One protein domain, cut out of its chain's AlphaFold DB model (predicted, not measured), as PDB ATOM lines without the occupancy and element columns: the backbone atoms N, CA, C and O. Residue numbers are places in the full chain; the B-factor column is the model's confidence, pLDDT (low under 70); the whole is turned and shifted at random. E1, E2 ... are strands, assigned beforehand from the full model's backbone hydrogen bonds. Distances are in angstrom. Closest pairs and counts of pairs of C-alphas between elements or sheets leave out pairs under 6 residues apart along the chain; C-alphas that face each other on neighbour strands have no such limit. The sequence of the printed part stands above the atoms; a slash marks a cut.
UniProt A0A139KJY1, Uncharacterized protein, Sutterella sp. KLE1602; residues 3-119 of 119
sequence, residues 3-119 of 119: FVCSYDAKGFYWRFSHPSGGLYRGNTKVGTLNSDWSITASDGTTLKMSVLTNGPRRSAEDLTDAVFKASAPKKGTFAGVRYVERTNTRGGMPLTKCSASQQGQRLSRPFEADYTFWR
ATOM      1  N   PHE A   3     146.417 115.010 224.382       98.12
ATOM      2  CA  PHE A   3     145.744 113.779 224.775       98.12
ATOM      3  C   PHE A   3     144.232 113.972 224.805       98.12
ATOM      4  O   PHE A   3     143.741 115.087 224.984       98.12
ATOM      5  N   VAL A   4     143.495 112.873 224.674       98.06
ATOM      6  CA  VAL A   4     142.037 112.829 224.834       98.06
ATOM      7  C   VAL A   4     141.695 111.764 225.864       98.06
ATOM      8  O   VAL A   4     142.164 110.627 225.758       98.06
ATOM      9  N   CYS A   5     140.876 112.116 226.853       98.12
ATOM     10  CA  CYS A   5     140.393 111.138 227.817       98.12
ATOM     11  C   CYS A   5     139.543 110.096 227.092       98.12
ATOM     12  O   CYS A   5     138.545 110.421 226.443       98.12
ATOM     13  N   SER A   6     139.977 108.847 227.181       97.62
ATOM     14  CA  SER A   6     139.375 107.692 226.528       97.62
ATOM     15  C   SER A   6     139.088 106.614 227.573       97.62
ATOM     16  O   SER A   6     139.621 106.654 228.683       97.62
ATOM     17  N   TYR A   7     138.237 105.660 227.217       96.88
ATOM     18  CA  TYR A   7     137.874 104.526 228.057       96.88
ATOM     19  C   TYR A   7     138.095 103.234 227.273       96.88
ATOM     20  O   TYR A   7     137.732 103.163 226.098       96.88
ATOM     21  N   ASP A   8     138.700 102.235 227.907       95.31
ATOM     22  CA  ASP A   8     138.801 100.872 227.386       95.31
ATOM     23  C   ASP A   8     138.543  99.840 228.500       95.31
ATOM     24  O   ASP A   8     138.106 100.185 229.599       95.31
ATOM     25  N   ALA A   9     138.814  98.559 228.231       95.81
ATOM     26  CA  ALA A   9     138.619  97.475 229.194       95.81
ATOM     27  C   ALA A   9     139.413  97.636 230.515       95.81
ATOM     28  O   ALA A   9     139.069  97.003 231.508       95.81
ATOM     29  N   LYS A  10     140.466  98.468 230.550       94.31
ATOM     30  CA  LYS A  10     141.289  98.773 231.736       94.31
ATOM     31  C   LYS A  10     140.856 100.064 232.445       94.31
ATOM     32  O   LYS A  10     141.491 100.465 233.425       94.31
ATOM     33  N   GLY A  11     139.790 100.708 231.971       95.94
ATOM     34  CA  GLY A  11     139.209 101.916 232.544       95.94
ATOM     35  C   GLY A  11     139.583 103.196 231.796       95.94
ATOM     36  O   GLY A  11     139.971 103.183 230.629       95.94
ATOM     37  N   PHE A  12     139.440 104.332 232.480       97.25
ATOM     38  CA  PHE A  12     139.735 105.649 231.917       97.25
ATOM     39  C   PHE A  12     141.242 105.927 231.848       97.25
ATOM     40  O   PHE A  12     141.990 105.673 232.798       97.25
ATOM     41  N   TYR A  13     141.690 106.489 230.725       97.00
ATOM     42  CA  TYR A  13     143.083 106.856 230.491       97.00
ATOM     43  C   TYR A  13     143.218 108.027 229.509       97.00
ATOM     44  O   TYR A  13     142.348 108.295 228.680       97.00
ATOM     45  N   TRP A  14     144.353 108.722 229.576       97.62
ATOM     46  CA  TRP A  14     144.710 109.736 228.587       97.62
ATOM     47  C   TRP A  14     145.330 109.074 227.362       97.62
ATOM     48  O   TRP A  14     146.487 108.652 227.388       97.62
ATOM     49  N   ARG A  15     144.572 108.995 226.269       97.06
ATOM     50  CA  ARG A  15     145.076 108.492 224.992       97.06
ATOM     51  C   ARG A  15     145.825 109.597 224.266       97.06
ATOM     52  O   ARG A  15     145.307 110.704 224.123       97.06
ATOM     53  N   PHE A  16     147.020 109.292 223.774       96.12
ATOM     54  CA  PHE A  16     147.765 110.209 222.917       96.12
ATOM     55  C   PHE A  16     146.945 110.587 221.672       96.12
ATOM     56  O   PHE A  16     146.326 109.728 221.041       96.12
ATOM     57  N   SER A  17     146.936 111.878 221.335       97.19
ATOM     58  CA  SER A  17     146.231 112.414 220.172       97.19
ATOM     59  C   SER A  17     147.201 112.878 219.094       97.19
ATOM     60  O   SER A  17     147.178 112.329 217.998       97.19
ATOM     61  N   HIS A  18     148.039 113.872 219.388       96.56
ATOM     62  CA  HIS A  18     149.036 114.395 218.454       96.56
ATOM     63  C   HIS A  18     150.104 115.221 219.193       96.56
ATOM     64  O   HIS A  18     149.870 115.689 220.319       96.56
ATOM     65  N   PRO A  19     151.286 115.442 218.594       96.62
ATOM     66  CA  PRO A  19     152.205 116.449 219.082       96.62
ATOM     67  C   PRO A  19     151.818 117.833 218.548       96.62
ATOM     68  O   PRO A  19     150.971 117.983 217.670       96.62
ATOM     69  N   SER A  20     152.428 118.863 219.111       97.00
ATOM     70  CA  SER A  20     152.576 120.165 218.463       97.00
ATOM     71  C   SER A  20     153.615 120.964 219.240       97.00
ATOM     72  O   SER A  20     153.725 120.794 220.459       97.00
ATOM     73  N   GLY A  21     154.322 121.869 218.575       97.25
ATOM     74  CA  GLY A  21     155.264 122.762 219.246       97.25
ATOM     75  C   GLY A  21     156.034 123.649 218.279       97.25
ATOM     76  O   GLY A  21     155.976 123.462 217.066       97.25
ATOM     77  N   GLY A  22     156.760 124.624 218.817       97.88
ATOM     78  CA  GLY A  22     157.770 125.360 218.060       97.88
ATOM     79  C   GLY A  22     159.143 124.722 218.243       97.88
ATOM     80  O   GLY A  22     159.440 124.200 219.314       97.88
ATOM     81  N   LEU A  23     159.974 124.776 217.205       97.94
ATOM     82  CA  LEU A  23     161.404 124.505 217.317       97.94
ATOM     83  C   LEU A  23     162.137 125.836 217.403       97.94
ATOM     84  O   LEU A  23     161.878 126.737 216.600       97.94
ATOM     85  N   TYR A  24     163.067 125.937 218.345       97.50
ATOM     86  CA  TYR A  24     163.804 127.160 218.630       97.50
ATOM     87  C   TYR A  24     165.309 126.901 218.620       97.50
ATOM     88  O   TYR A  24     165.775 125.845 219.042       97.50
ATOM     89  N   ARG A  25     166.069 127.882 218.132       95.56
ATOM     90  CA  ARG A  25     167.519 127.977 218.311       95.56
ATOM     91  C   ARG A  25     167.783 129.255 219.099       95.56
ATOM     92  O   ARG A  25     167.628 130.350 218.558       95.56
ATOM     93  N   GLY A  26     168.108 129.117 220.383       94.19
ATOM     94  CA  GLY A  26     168.026 130.241 221.319       94.19
ATOM     95  C   GLY A  26     166.595 130.788 221.355       94.19
ATOM     96  O   GLY A  26     165.645 130.018 221.453       94.19
ATOM     97  N   ASN A  27     166.434 132.100 221.182       95.38
ATOM     98  CA  ASN A  27     165.113 132.747 221.183       95.38
ATOM     99  C   ASN A  27     164.453 132.807 219.793       95.38
ATOM    100  O   ASN A  27     163.335 133.301 219.653       95.38
ATOM    101  N   THR A  28     165.124 132.318 218.748       96.94
ATOM    102  CA  THR A  28     164.616 132.381 217.376       96.94
ATOM    103  C   THR A  28     163.853 131.111 217.033       96.94
ATOM    104  O   THR A  28     164.406 130.012 217.091       96.94
ATOM    105  N   LYS A  29     162.591 131.252 216.615       97.25
ATOM    106  CA  LYS A  29     161.813 130.132 216.076       97.25
ATOM    107  C   LYS A  29     162.374 129.728 214.706       97.25
ATOM    108  O   LYS A  29     162.395 130.532 213.779       97.25
ATOM    109  N   VAL A  30     162.809 128.478 214.586       97.44
ATOM    110  CA  VAL A  30     163.423 127.905 213.370       97.44
ATOM    111  C   VAL A  30     162.556 126.836 212.702       97.44
ATOM    112  O   VAL A  30     162.882 126.349 211.620       97.44
ATOM    113  N   GLY A  31     161.445 126.461 213.336       97.94
ATOM    114  CA  GLY A  31     160.490 125.529 212.755       97.94
ATOM    115  C   GLY A  31     159.266 125.283 213.627       97.94
ATOM    116  O   GLY A  31     159.091 125.878 214.694       97.94
ATOM    117  N   THR A  32     158.405 124.390 213.156       98.50
ATOM    118  CA  THR A  32     157.172 123.971 213.826       98.50
ATOM    119  C   THR A  32     157.065 122.453 213.779       98.50
ATOM    120  O   THR A  32     157.213 121.862 212.714       98.50
ATOM    121  N   LEU A  33     156.808 121.834 214.931       98.31
ATOM    122  CA  LEU A  33     156.377 120.445 215.047       98.31
ATOM    123  C   LEU A  33     154.863 120.400 214.829       98.31
ATOM    124  O   LEU A  33     154.100 120.942 215.633       98.31
ATOM    125  N   ASN A  34     154.447 119.761 213.743       98.19
ATOM    126  CA  ASN A  34     153.059 119.651 213.313       98.19
ATOM    127  C   ASN A  34     152.360 118.450 213.968       98.19
ATOM    128  O   ASN A  34     152.998 117.569 214.547       98.19
ATOM    129  N   SER A  35     151.032 118.396 213.860       97.00
ATOM    130  CA  SER A  35     150.205 117.335 214.455       97.00
ATOM    131  C   SER A  35     150.389 115.952 213.821       97.00
ATOM    132  O   SER A  35     150.058 114.946 214.443       97.00
ATOM    133  N   ASP A  36     150.949 115.876 212.617       96.00
ATOM    134  CA  ASP A  36     151.158 114.642 211.855       96.00
ATOM    135  C   ASP A  36     152.572 114.058 212.016       96.00
ATOM    136  O   ASP A  36     153.019 113.284 211.172       96.00
ATOM    137  N   TRP A  37     153.291 114.435 213.084       95.50
ATOM    138  CA  TRP A  37     154.704 114.083 213.280       95.50
ATOM    139  C   TRP A  37     155.604 114.552 212.126       95.50
ATOM    140  O   TRP A  37     156.593 113.905 211.787       95.50
ATOM    141  N   SER A  38     155.292 115.698 211.523       98.19
ATOM    142  CA  SER A  38     156.211 116.398 210.627       98.19
ATOM    143  C   SER A  38     156.811 117.637 211.287       98.19
ATOM    144  O   SER A  38     156.250 118.196 212.231       98.19
ATOM    145  N   ILE A  39     157.975 118.058 210.800       98.44
ATOM    146  CA  ILE A  39     158.606 119.321 211.171       98.44
ATOM    147  C   ILE A  39     158.715 120.178 209.917       98.44
ATOM    148  O   ILE A  39     159.311 119.753 208.928       98.44
ATOM    149  N   THR A  40     158.179 121.393 209.980       98.44
ATOM    150  CA  THR A  40     158.338 122.415 208.939       98.44
ATOM    151  C   THR A  40     159.368 123.441 209.395       98.44
ATOM    152  O   THR A  40     159.205 124.041 210.459       98.44
ATOM    153  N   ALA A  41     160.434 123.626 208.620       97.88
ATOM    154  CA  ALA A  41     161.466 124.628 208.873       97.88
ATOM    155  C   ALA A  41     161.006 126.025 208.429       97.88
ATOM    156  O   ALA A  41     160.047 126.166 207.668       97.88
ATOM    157  N   SER A  42     161.712 127.068 208.869       96.19
ATOM    158  CA  SER A  42     161.416 128.456 208.476       96.19
ATOM    159  C   SER A  42     161.561 128.731 206.972       96.19
ATOM    160  O   SER A  42     160.984 129.697 206.486       96.19
ATOM    161  N   ASP A  43     162.282 127.889 206.226       95.94
ATOM    162  CA  ASP A  43     162.352 127.956 204.756       95.94
ATOM    163  C   ASP A  43     161.148 127.296 204.047       95.94
ATOM    164  O   ASP A  43     161.122 127.200 202.822       95.94
ATOM    165  N   GLY A  44     160.161 126.810 204.811       97.25
ATOM    166  CA  GLY A  44     158.956 126.144 204.315       97.25
ATOM    167  C   GLY A  44     159.130 124.656 204.006       97.25
ATOM    168  O   GLY A  44     158.143 123.958 203.759       97.25
ATOM    169  N   THR A  45     160.353 124.122 204.045       97.88
ATOM    170  CA  THR A  45     160.575 122.695 203.801       97.88
ATOM    171  C   THR A  45     160.073 121.847 204.962       97.88
ATOM    172  O   THR A  45     160.183 122.221 206.129       97.88
ATOM    173  N   THR A  46     159.491 120.691 204.642       98.31
ATOM    174  CA  THR A  46     158.864 119.808 205.633       98.31
ATOM    175  C   THR A  46     159.491 118.422 205.593       98.31
ATOM    176  O   THR A  46     159.603 117.815 204.528       98.31
ATOM    177  N   LEU A  47     159.876 117.923 206.763       98.12
ATOM    178  CA  LEU A  47     160.373 116.573 206.998       98.12
ATOM    179  C   LEU A  47     159.319 115.788 207.773       98.12
ATOM    180  O   LEU A  47     158.824 116.260 208.793       98.12
ATOM    181  N   LYS A  48     158.979 114.584 207.312       98.25
ATOM    182  CA  LYS A  48     158.105 113.664 208.057       98.25
ATOM    183  C   LYS A  48     158.949 112.708 208.878       98.25
ATOM    184  O   LYS A  48     159.991 112.264 208.397       98.25
ATOM    185  N   MET A  49     158.500 112.362 210.080       97.38
ATOM    186  CA  MET A  49     159.225 111.435 210.942       97.38
ATOM    187  C   MET A  49     158.311 110.375 211.560       97.38
ATOM    188  O   MET A  49     157.143 110.624 211.850       97.38
ATOM    189  N   SER A  50     158.854 109.177 211.762       96.88
ATOM    190  CA  SER A  50     158.200 108.073 212.466       96.88
ATOM    191  C   SER A  50     159.142 107.488 213.510       96.88
ATOM    192  O   SER A  50     160.354 107.456 213.303       96.88
ATOM    193  N   VAL A  51     158.602 107.046 214.649       96.50
ATOM    194  CA  VAL A  51     159.417 106.485 215.737       96.50
ATOM    195  C   VAL A  51     160.142 105.242 215.223       96.50
ATOM    196  O   VAL A  51     159.504 104.307 214.742       96.50
ATOM    197  N   LEU A  52     161.469 105.253 215.311       97.75
ATOM    198  CA  LEU A  52     162.323 104.112 215.000       97.75
ATOM    199  C   LEU A  52     162.597 103.300 216.264       97.75
ATOM    200  O   LEU A  52     162.453 102.083 216.259       97.75
ATOM    201  N   THR A  53     162.976 103.975 217.349       97.94
ATOM    202  CA  THR A  53     163.178 103.346 218.654       97.94
ATOM    203  C   THR A  53     162.957 104.346 219.785       97.94
ATOM    204  O   THR A  53     163.115 105.555 219.600       97.94
ATOM    205  N   ASN A  54     162.592 103.829 220.955       97.38
ATOM    206  CA  ASN A  54     162.475 104.604 222.183       97.38
ATOM    207  C   ASN A  54     163.766 104.474 222.996       97.38
ATOM    208  O   ASN A  54     164.357 103.398 223.076       97.38
ATOM    209  N   GLY A  55     164.183 105.579 223.594       94.88
ATOM    210  CA  GLY A  55     165.341 105.674 224.468       94.88
ATOM    211  C   GLY A  55     164.962 105.626 225.953       94.88
ATOM    212  O   GLY A  55     163.910 105.091 226.319       94.88
ATOM    213  N   PRO A  56     165.817 106.171 226.830       94.94
ATOM    214  CA  PRO A  56     165.521 106.260 228.249       94.94
ATOM    215  C   PRO A  56     164.367 107.229 228.531       94.94
ATOM    216  O   PRO A  56     164.018 108.108 227.742       94.94
ATOM    217  N   ARG A  57     163.785 107.068 229.717       95.69
ATOM    218  CA  ARG A  57     162.791 107.975 230.280       95.69
ATOM    219  C   ARG A  57     163.293 108.452 231.634       95.69
ATOM    220  O   ARG A  57     163.589 107.623 232.489       95.69
ATOM    221  N   ARG A  58     163.379 109.769 231.826       93.94
ATOM    222  CA  ARG A  58     163.944 110.353 233.048       93.94
ATOM    223  C   ARG A  58     163.005 110.239 234.247       93.94
ATOM    224  O   ARG A  58     163.453 109.894 235.335       93.94
ATOM    225  N   SER A  59     161.714 110.490 234.053       96.00
ATOM    226  CA  SER A  59     160.705 110.361 235.106       96.00
ATOM    227  C   SER A  59     159.314 110.038 234.545       96.00
ATOM    228  O   SER A  59     159.088 110.028 233.333       96.00
ATOM    229  N   ALA A  60     158.348 109.796 235.435       94.75
ATOM    230  CA  ALA A  60     156.960 109.532 235.063       94.75
ATOM    231  C   ALA A  60     156.223 110.742 234.446       94.75
ATOM    232  O   ALA A  60     155.157 110.546 233.858       94.75
ATOM    233  N   GLU A  61     156.761 111.961 234.535       96.12
ATOM    234  CA  GLU A  61     156.171 113.162 233.917       96.12
ATOM    235  C   GLU A  61     156.735 113.458 232.523       96.12
ATOM    236  O   GLU A  61     156.116 114.178 231.735       96.12
ATOM    237  N   ASP A  62     157.867 112.835 232.200       97.50
ATOM    238  CA  ASP A  62     158.583 113.037 230.950       97.50
ATOM    239  C   ASP A  62     158.093 112.067 229.878       97.50
ATOM    240  O   ASP A  62     157.785 110.897 230.150       97.50
ATOM    241  N   LEU A  63     158.036 112.542 228.637       96.31
ATOM    242  CA  LEU A  63     158.001 111.666 227.470       96.31
ATOM    243  C   LEU A  63     159.331 110.905 227.373       96.31
ATOM    244  O   LEU A  63     160.380 111.407 227.763       96.31
ATOM    245  N   THR A  64     159.291 109.698 226.820       96.81
ATOM    246  CA  THR A  64     160.506 108.929 226.536       96.81
ATOM    247  C   THR A  64     161.324 109.620 225.447       96.81
ATOM    248  O   THR A  64     160.749 110.114 224.470       96.81
ATOM    249  N   ASP A  65     162.646 109.624 225.567       97.75
ATOM    250  CA  ASP A  65     163.519 110.002 224.455       97.75
ATOM    251  C   ASP A  65     163.286 109.059 223.264       97.75
ATOM    252  O   ASP A  65     162.758 107.954 223.418       97.75
ATOM    253  N   ALA A  66     163.597 109.493 222.047       97.88
ATOM    254  CA  ALA A  66     163.313 108.685 220.865       97.88
ATOM    255  C   ALA A  66     164.209 109.034 219.684       97.88
ATOM    256  O   ALA A  66     164.524 110.199 219.441       97.88
ATOM    257  N   VAL A  67     164.529 108.013 218.895       98.50
ATOM    258  CA  VAL A  67     165.083 108.176 217.553       98.50
ATOM    259  C   VAL A  67     163.952 107.979 216.561       98.50
ATOM    260  O   VAL A  67     163.162 107.037 216.668       98.50
ATOM    261  N   PHE A  68     163.886 108.850 215.569       98.44
ATOM    262  CA  PHE A  68     162.917 108.802 214.494       98.44
ATOM    263  C   PHE A  68     163.617 108.551 213.166       98.44
ATOM    264  O   PHE A  68     164.660 109.138 212.879       98.44
ATOM    265  N   LYS A  69     163.001 107.734 212.313       98.44
ATOM    266  CA  LYS A  69     163.345 107.673 210.895       98.44
ATOM    267  C   LYS A  69     162.702 108.864 210.193       98.44
ATOM    268  O   LYS A  69     161.527 109.148 210.419       98.44
ATOM    269  N   ALA A  70     163.456 109.536 209.332       98.25
ATOM    270  CA  ALA A  70     163.007 110.728 208.631       98.25
ATOM    271  C   ALA A  70     162.846 110.504 207.124       98.25
ATOM    272  O   ALA A  70     163.680 109.882 206.466       98.25
ATOM    273  N   SER A  71     161.783 111.084 206.574       98.00
ATOM    274  CA  SER A  71     161.597 111.291 205.141       98.00
ATOM    275  C   SER A  71     161.758 112.777 204.847       98.00
ATOM    276  O   SER A  71     160.878 113.591 205.143       98.00
ATOM    277  N   ALA A  72     162.934 113.123 204.328       97.38
ATOM    278  CA  ALA A  72     163.351 114.490 204.067       97.38
ATOM    279  C   ALA A  72     163.109 114.922 202.608       97.38
ATOM    280  O   ALA A  72     163.183 114.095 201.692       97.38
ATOM    281  N   PRO A  73     162.903 116.226 202.362       96.75
ATOM    282  CA  PRO A  73     162.876 116.779 201.015       96.75
ATOM    283  C   PRO A  73     164.269 116.737 200.364       96.75
ATOM    284  O   PRO A  73     165.297 116.628 201.030       96.75
ATOM    285  N   LYS A  74     164.317 116.859 199.032       95.12
ATOM    286  CA  LYS A  74     165.579 116.840 198.262       95.12
ATOM    287  C   LYS A  74     166.430 118.110 198.431       95.12
ATOM    288  O   LYS A  74     167.610 118.086 198.098       95.12
ATOM    289  N   LYS A  75     165.838 119.220 198.878       95.88
ATOM    290  CA  LYS A  75     166.462 120.549 198.996       95.88
ATOM    291  C   LYS A  75     166.005 121.240 200.287       95.88
ATOM    292  O   LYS A  75     165.013 120.820 200.879       95.88
ATOM    293  N   GLY A  76     166.716 122.302 200.668       95.88
ATOM    294  CA  GLY A  76     166.432 123.130 201.844       95.88
ATOM    295  C   GLY A  76     167.035 122.590 203.138       95.88
ATOM    296  O   GLY A  76     167.905 121.718 203.119       95.88
ATOM    297  N   THR A  77     166.572 123.122 204.265       96.12
ATOM    298  CA  THR A  77     167.141 122.921 205.607       96.12
ATOM    299  C   THR A  77     167.277 121.444 205.969       96.12
ATOM    300  O   THR A  77     168.312 121.017 206.482       96.12
ATOM    301  N   PHE A  78     166.258 120.646 205.647       97.31
ATOM    302  CA  PHE A  78     166.230 119.217 205.959       97.31
ATOM    303  C   PHE A  78     166.853 118.317 204.889       97.31
ATOM    304  O   PHE A  78     166.812 117.097 205.039       97.31
ATOM    305  N   ALA A  79     167.443 118.865 203.823       97.62
ATOM    306  CA  ALA A  79     168.043 118.052 202.772       97.62
ATOM    307  C   ALA A  79     169.084 117.073 203.334       97.62
ATOM    308  O   ALA A  79     169.984 117.446 204.091       97.62
ATOM    309  N   GLY A  80     168.941 115.806 202.945       97.38
ATOM    310  CA  GLY A  80     169.829 114.724 203.363       97.38
ATOM    311  C   GLY A  80     169.540 114.142 204.745       97.38
ATOM    312  O   GLY A  80     170.110 113.108 205.049       97.38
ATOM    313  N   VAL A  81     168.649 114.721 205.556       98.31
ATOM    314  CA  VAL A  81     168.340 114.171 206.885       98.31
ATOM    315  C   VAL A  81     167.691 112.784 206.759       98.31
ATOM    316  O   VAL A  81     166.770 112.575 205.962       98.31
ATOM    317  N   ARG A  82     168.182 111.828 207.549       98.19
ATOM    318  CA  ARG A  82     167.731 110.428 207.606       98.19
ATOM    319  C   ARG A  82     167.170 110.042 208.962       98.19
ATOM    320  O   ARG A  82     166.256 109.219 209.014       98.19
ATOM    321  N   TYR A  83     167.669 110.664 210.025       98.44
ATOM    322  CA  TYR A  83     167.206 110.419 211.383       98.44
ATOM    323  C   TYR A  83     167.037 111.727 212.145       98.44
ATOM    324  O   TYR A  83     167.728 112.713 211.888       98.44
ATOM    325  N   VAL A  84     166.110 111.723 213.093       98.50
ATOM    326  CA  VAL A  84     165.941 112.799 214.068       98.50
ATOM    327  C   VAL A  84     166.019 112.168 215.444       98.50
ATOM    328  O   VAL A  84     165.357 111.169 215.691       98.50
ATOM    329  N   GLU A  85     166.809 112.733 216.340       98.44
ATOM    330  CA  GLU A  85     166.832 112.328 217.742       98.44
ATOM    331  C   GLU A  85     166.134 113.375 218.590       98.44
ATOM    332  O   GLU A  85     166.395 114.567 218.434       98.44
ATOM    333  N   ARG A  86     165.260 112.918 219.488       98.00
ATOM    334  CA  ARG A  86     164.716 113.702 220.591       98.00
ATOM    335  C   ARG A  86     165.346 113.212 221.887       98.00
ATOM    336  O   ARG A  86     165.126 112.058 222.259       98.00
ATOM    337  N   THR A  87     166.079 114.087 222.561       98.06
ATOM    338  CA  THR A  87     166.775 113.792 223.821       98.06
ATOM    339  C   THR A  87     166.477 114.844 224.885       98.06
ATOM    340  O   THR A  87     165.875 115.882 224.591       98.06
ATOM    341  N   ASN A  88     166.876 114.573 226.132       96.81
ATOM    342  CA  ASN A  88     166.697 115.483 227.270       96.81
ATOM    343  C   ASN A  88     165.237 115.910 227.461       96.81
ATOM    344  O   ASN A  88     164.953 117.050 227.844       96.81
ATOM    345  N   THR A  89     164.302 115.002 227.172       97.31
ATOM    346  CA  THR A  89     162.887 115.351 227.193       97.31
ATOM    347  C   THR A  89     162.424 115.663 228.617       97.31
ATOM    348  O   THR A  89     162.667 114.892 229.545       97.31
ATOM    349  N   ARG A  90     161.741 116.799 228.782       97.56
ATOM    350  CA  ARG A  90     161.149 117.274 230.036       97.56
ATOM    351  C   ARG A  90     159.654 117.508 229.859       97.56
ATOM    352  O   ARG A  90     159.242 118.280 228.994       97.56
ATOM    353  N   GLY A  91     158.838 116.869 230.687       97.44
ATOM    354  CA  GLY A  91     157.385 116.972 230.676       97.44
ATOM    355  C   GLY A  91     156.705 116.246 229.510       97.44
ATOM    356  O   GLY A  91     157.254 115.368 228.843       97.44
ATOM    357  N   GLY A  92     155.459 116.637 229.249       96.50
ATOM    358  CA  GLY A  92     154.642 116.103 228.161       96.50
ATOM    359  C   GLY A  92     153.797 114.878 228.498       96.50
ATOM    360  O   GLY A  92     152.846 114.631 227.756       96.50
ATOM    361  N   MET A  93     154.050 114.157 229.596       97.00
ATOM    362  CA  MET A  93     153.199 113.039 230.027       97.00
ATOM    363  C   MET A  93     152.173 113.456 231.097       97.00
ATOM    364  O   MET A  93     152.499 114.190 232.032       97.00
ATOM    365  N   PRO A  94     150.912 112.998 230.993       95.88
ATOM    366  CA  PRO A  94     149.939 113.108 232.076       95.88
ATOM    367  C   PRO A  94     150.335 112.212 233.259       95.88
ATOM    368  O   PRO A  94     150.591 111.026 233.072       95.88
ATOM    369  N   LEU A  95     150.349 112.773 234.473       92.69
ATOM    370  CA  LEU A  95     150.682 112.037 235.703       92.69
ATOM    371  C   LEU A  95     149.494 111.287 236.313       92.69
ATOM    372  O   LEU A  95     149.670 110.281 236.995       92.69
ATOM    373  N   THR A  96     148.278 111.771 236.070       92.19
ATOM    374  CA  THR A  96     147.044 111.194 236.605       92.19
ATOM    375  C   THR A  96     146.207 110.604 235.483       92.19
ATOM    376  O   THR A  96     146.224 111.098 234.355       92.19
ATOM    377  N   LYS A  97     145.449 109.542 235.779       92.62
ATOM    378  CA  LYS A  97     144.410 109.050 234.866       92.62
ATOM    379  C   LYS A  97     143.270 110.066 234.787       92.62
ATOM    380  O   LYS A  97     143.035 110.804 235.742       92.62
ATOM    381  N   CYS A  98     142.565 110.091 233.661       96.38
ATOM    382  CA  CYS A  98     141.290 110.797 233.603       96.38
ATOM    383  C   CYS A  98     140.181 109.976 234.271       96.38
ATOM    384  O   CYS A  98     140.365 108.800 234.587       96.38
ATOM    385  N   SER A  99     139.031 110.607 234.485       96.12
ATOM    386  CA  SER A  99     137.839 110.007 235.090       96.12
ATOM    387  C   SER A  99     136.633 110.065 234.148       96.12
ATOM    388  O   SER A  99     136.689 110.699 233.092       96.12
ATOM    389  N   ALA A 100     135.522 109.433 234.543       96.06
ATOM    390  CA  ALA A 100     134.292 109.399 233.752       96.06
ATOM    391  C   ALA A 100     133.745 110.791 233.405       96.06
ATOM    392  O   ALA A 100     133.340 111.028 232.270       96.06
ATOM    393  N   SER A 101     133.812 111.746 234.339       96.81
ATOM    394  CA  SER A 101     133.379 113.131 234.104       96.81
ATOM    395  C   SER A 101     134.248 113.880 233.086       96.81
ATOM    396  O   SER A 101     133.855 114.935 232.591       96.81
ATOM    397  N   GLN A 102     135.424 113.341 232.759       97.44
ATOM    398  CA  GLN A 102     136.374 113.925 231.818       97.44
ATOM    399  C   GLN A 102     136.368 113.223 230.458       97.44
ATOM    400  O   GLN A 102     137.181 113.576 229.604       97.44
ATOM    401  N   GLN A 103     135.490 112.244 230.222       96.94
ATOM    402  CA  GLN A 103     135.442 111.508 228.959       96.94
ATOM    403  C   GLN A 103     135.336 112.455 227.752       96.94
ATOM    404  O   GLN A 103     134.507 113.360 227.717       96.94
ATOM    405  N   GLY A 104     136.208 112.263 226.757       96.69
ATOM    406  CA  GLY A 104     136.272 113.107 225.559       96.69
ATOM    407  C   GLY A 104     136.950 114.469 225.751       96.69
ATOM    408  O   GLY A 104     137.245 115.137 224.757       96.69
ATOM    409  N   GLN A 105     137.264 114.880 226.987       97.94
ATOM    410  CA  GLN A 105     138.024 116.106 227.227       97.94
ATOM    411  C   GLN A 105     139.446 115.992 226.675       97.94
ATOM    412  O   GLN A 105     140.034 114.907 226.604       97.94
ATOM    413  N   ARG A 106     140.003 117.142 226.295       97.38
ATOM    414  CA  ARG A 106     141.367 117.272 225.779       97.38
ATOM    415  C   ARG A 106     142.295 117.762 226.881       97.38
ATOM    416  O   ARG A 106     141.938 118.665 227.631       97.38
ATOM    417  N   LEU A 107     143.496 117.200 226.937       97.38
ATOM    418  CA  LEU A 107     144.557 117.626 227.843       97.38
ATOM    419  C   LEU A 107     145.817 117.955 227.045       97.38
ATOM    420  O   LEU A 107     146.356 117.105 226.336       97.38
ATOM    421  N   SER A 108     146.310 119.176 227.226       96.88
ATOM    422  CA  SER A 108     147.590 119.628 226.687       96.88
ATOM    423  C   SER A 108     148.633 119.617 227.794       96.88
ATOM    424  O   SER A 108     148.459 120.262 228.826       96.88
ATOM    425  N   ARG A 109     149.738 118.903 227.581       97.38
ATOM    426  CA  ARG A 109     150.900 118.924 228.475       97.38
ATOM    427  C   ARG A 109     152.075 119.610 227.780       97.38
ATOM    428  O   ARG A 109     152.479 119.131 226.711       97.38
ATOM    429  N   PRO A 110     152.611 120.712 228.335       97.06
ATOM    430  CA  PRO A 110     153.824 121.318 227.804       97.06
ATOM    431  C   PRO A 110     154.988 120.337 227.943       97.06
ATOM    432  O   PRO A 110     154.992 119.492 228.843       97.06
ATOM    433  N   PHE A 111     155.934 120.423 227.015       97.06
ATOM    434  CA  PHE A 111     157.176 119.667 227.059       97.06
ATOM    435  C   PHE A 111     158.278 120.449 226.356       97.06
ATOM    436  O   PHE A 111     157.995 121.261 225.471       97.06
ATOM    437  N   GLU A 112     159.511 120.144 226.721       97.31
ATOM    438  CA  GLU A 112     160.722 120.626 226.068       97.31
ATOM    439  C   GLU A 112     161.627 119.433 225.779       97.31
ATOM    440  O   GLU A 112     161.605 118.444 226.511       97.31
ATOM    441  N   ALA A 113     162.395 119.503 224.698       97.69
ATOM    442  CA  ALA A 113     163.376 118.488 224.347       97.69
ATOM    443  C   ALA A 113     164.386 119.059 223.353       97.69
ATOM    444  O   ALA A 113     164.068 119.988 222.602       97.69
ATOM    445  N   ASP A 114     165.557 118.441 223.299       97.94
ATOM    446  CA  ASP A 114     166.570 118.732 222.297       97.94
ATOM    447  C   ASP A 114     166.325 117.882 221.051       97.94
ATOM    448  O   ASP A 114     166.036 116.687 221.146       97.94
ATOM    449  N   TYR A 115     166.434 118.508 219.878       97.88
ATOM    450  CA  TYR A 115     166.247 117.856 218.585       97.88
ATOM    451  C   TYR A 115     167.524 117.938 217.746       97.88
ATOM    452  O   TYR A 115     167.928 119.027 217.332       97.88
ATOM    453  N   THR A 116     168.108 116.780 217.435       98.06
ATOM    454  CA  THR A 116     169.290 116.658 216.567       98.06
ATOM    455  C   THR A 116     168.903 115.982 215.255       98.06
ATOM    456  O   THR A 116     168.202 114.973 215.247       98.06
ATOM    457  N   PHE A 117     169.350 116.544 214.129       97.81
ATOM    458  CA  PHE A 117     169.009 116.084 212.781       97.81
ATOM    459  C   PHE A 117     170.242 115.463 212.116       97.81
ATOM    460  O   PHE A 117     171.211 116.167 211.833       97.81
ATOM    461  N   TRP A 118     170.189 114.162 211.838       97.81
ATOM    462  CA  TRP A 118     171.306 113.369 211.318       97.81
ATOM    463  C   TRP A 118     171.153 113.096 209.821       97.81
ATOM    464  O   TRP A 118     170.048 112.796 209.362       97.81
ATOM    465  N   ARG A 119     172.253 113.188 209.068       94.88
ATOM    466  CA  ARG A 119     172.313 112.971 207.612       94.88
ATOM    467  C   ARG A 119     172.957 111.636 207.268       94.88
ATOM    468  O   ARG A 119     173.880 111.248 208.011       94.88
TER     469      ARG A 119
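What this domain is: This is residues 3 to 119 of the 119 residues of an uncharacterized protein of Sutterella sp. KLE1602 (UniProt A0A139KJY1). What would one see first? A seven-stranded sheet, E3 E4 E5 E6 E7 E8 E10, curls like part of a barrel and folds back at E7, so that E3 to E6 face E8 and E10. Beyond one end of it sits a small second sheet, E2 E1 E9, joined to it where E2 runs on into E3 and E9 into E10. What is it made of? The printed part has 117 residues with ten named strands, E1 to E10 in chain order, and no named helix: all strand, both sheets antiparallel. It is elongated, 48 by 29 by 26 A, and only just compact, close to loose, with a radius of gyration of the C-alphas of 15.8 A.

How they stand to each other: How is the large sheet ordered? Strand beside strand it runs E3, residues 21 to 25, E4, 28 to 33, E5, 38 to 41, E6, 46 to 54, E7, 66 to 71, E8, 83 to 91, and E10, 111 to 118. E3 to E8 form a meander, each strand the antiparallel neighbour of the one before. It is a folded sheet, one sheet bent back into two leaves that face each other, with 22 pairs of C-alphas within 11 A. Which backbone atoms pair? E6 is staggered, with N 47 and O 39 of E5 at 2.9 A, and N 52 and O 67 of E7 at 2.8 A. E8 bends by 64 degrees at residue 88, and N 90 and O 112 of E10 are 2.8 A apart. How does the small sheet stand? E1, residues 3 to 8, is the inner strand between E2, 11 to 18, and E9, 106 to 108; N 6 and O 13 are 2.9 A apart, and so are N 3 and O 107. These three strands are apart from each strand of the large sheet.

Where its parts are: Where do the strands begin and end? C-alpha 3 opens E1 at (145.744, 113.779, 224.775), and C-alpha 118 closes E10 at (171.306, 113.369, 211.318). Which are long? E6 spans 22.8 A, E8 22.6 A, E10 22.1 A and E2 21.2 A. E7 spans 16.0 A, E1 14.9 A, E4 14.7 A, E3 13.4 A, E5 9.9 A and E9 6.7 A.

The domain as a whole: How far does it reach? The two C-alphas farthest apart are those of Lys 75 and Ser 101, at 48.8 A. Which links are long? Those from E6 to E7, E7 to E8 and E8 to E9 are long, the last being residues 92 to 105. Is anything cut or uncertain? The printed part has no cut, its mean pLDDT is 97.0, and no printed residue is under 70.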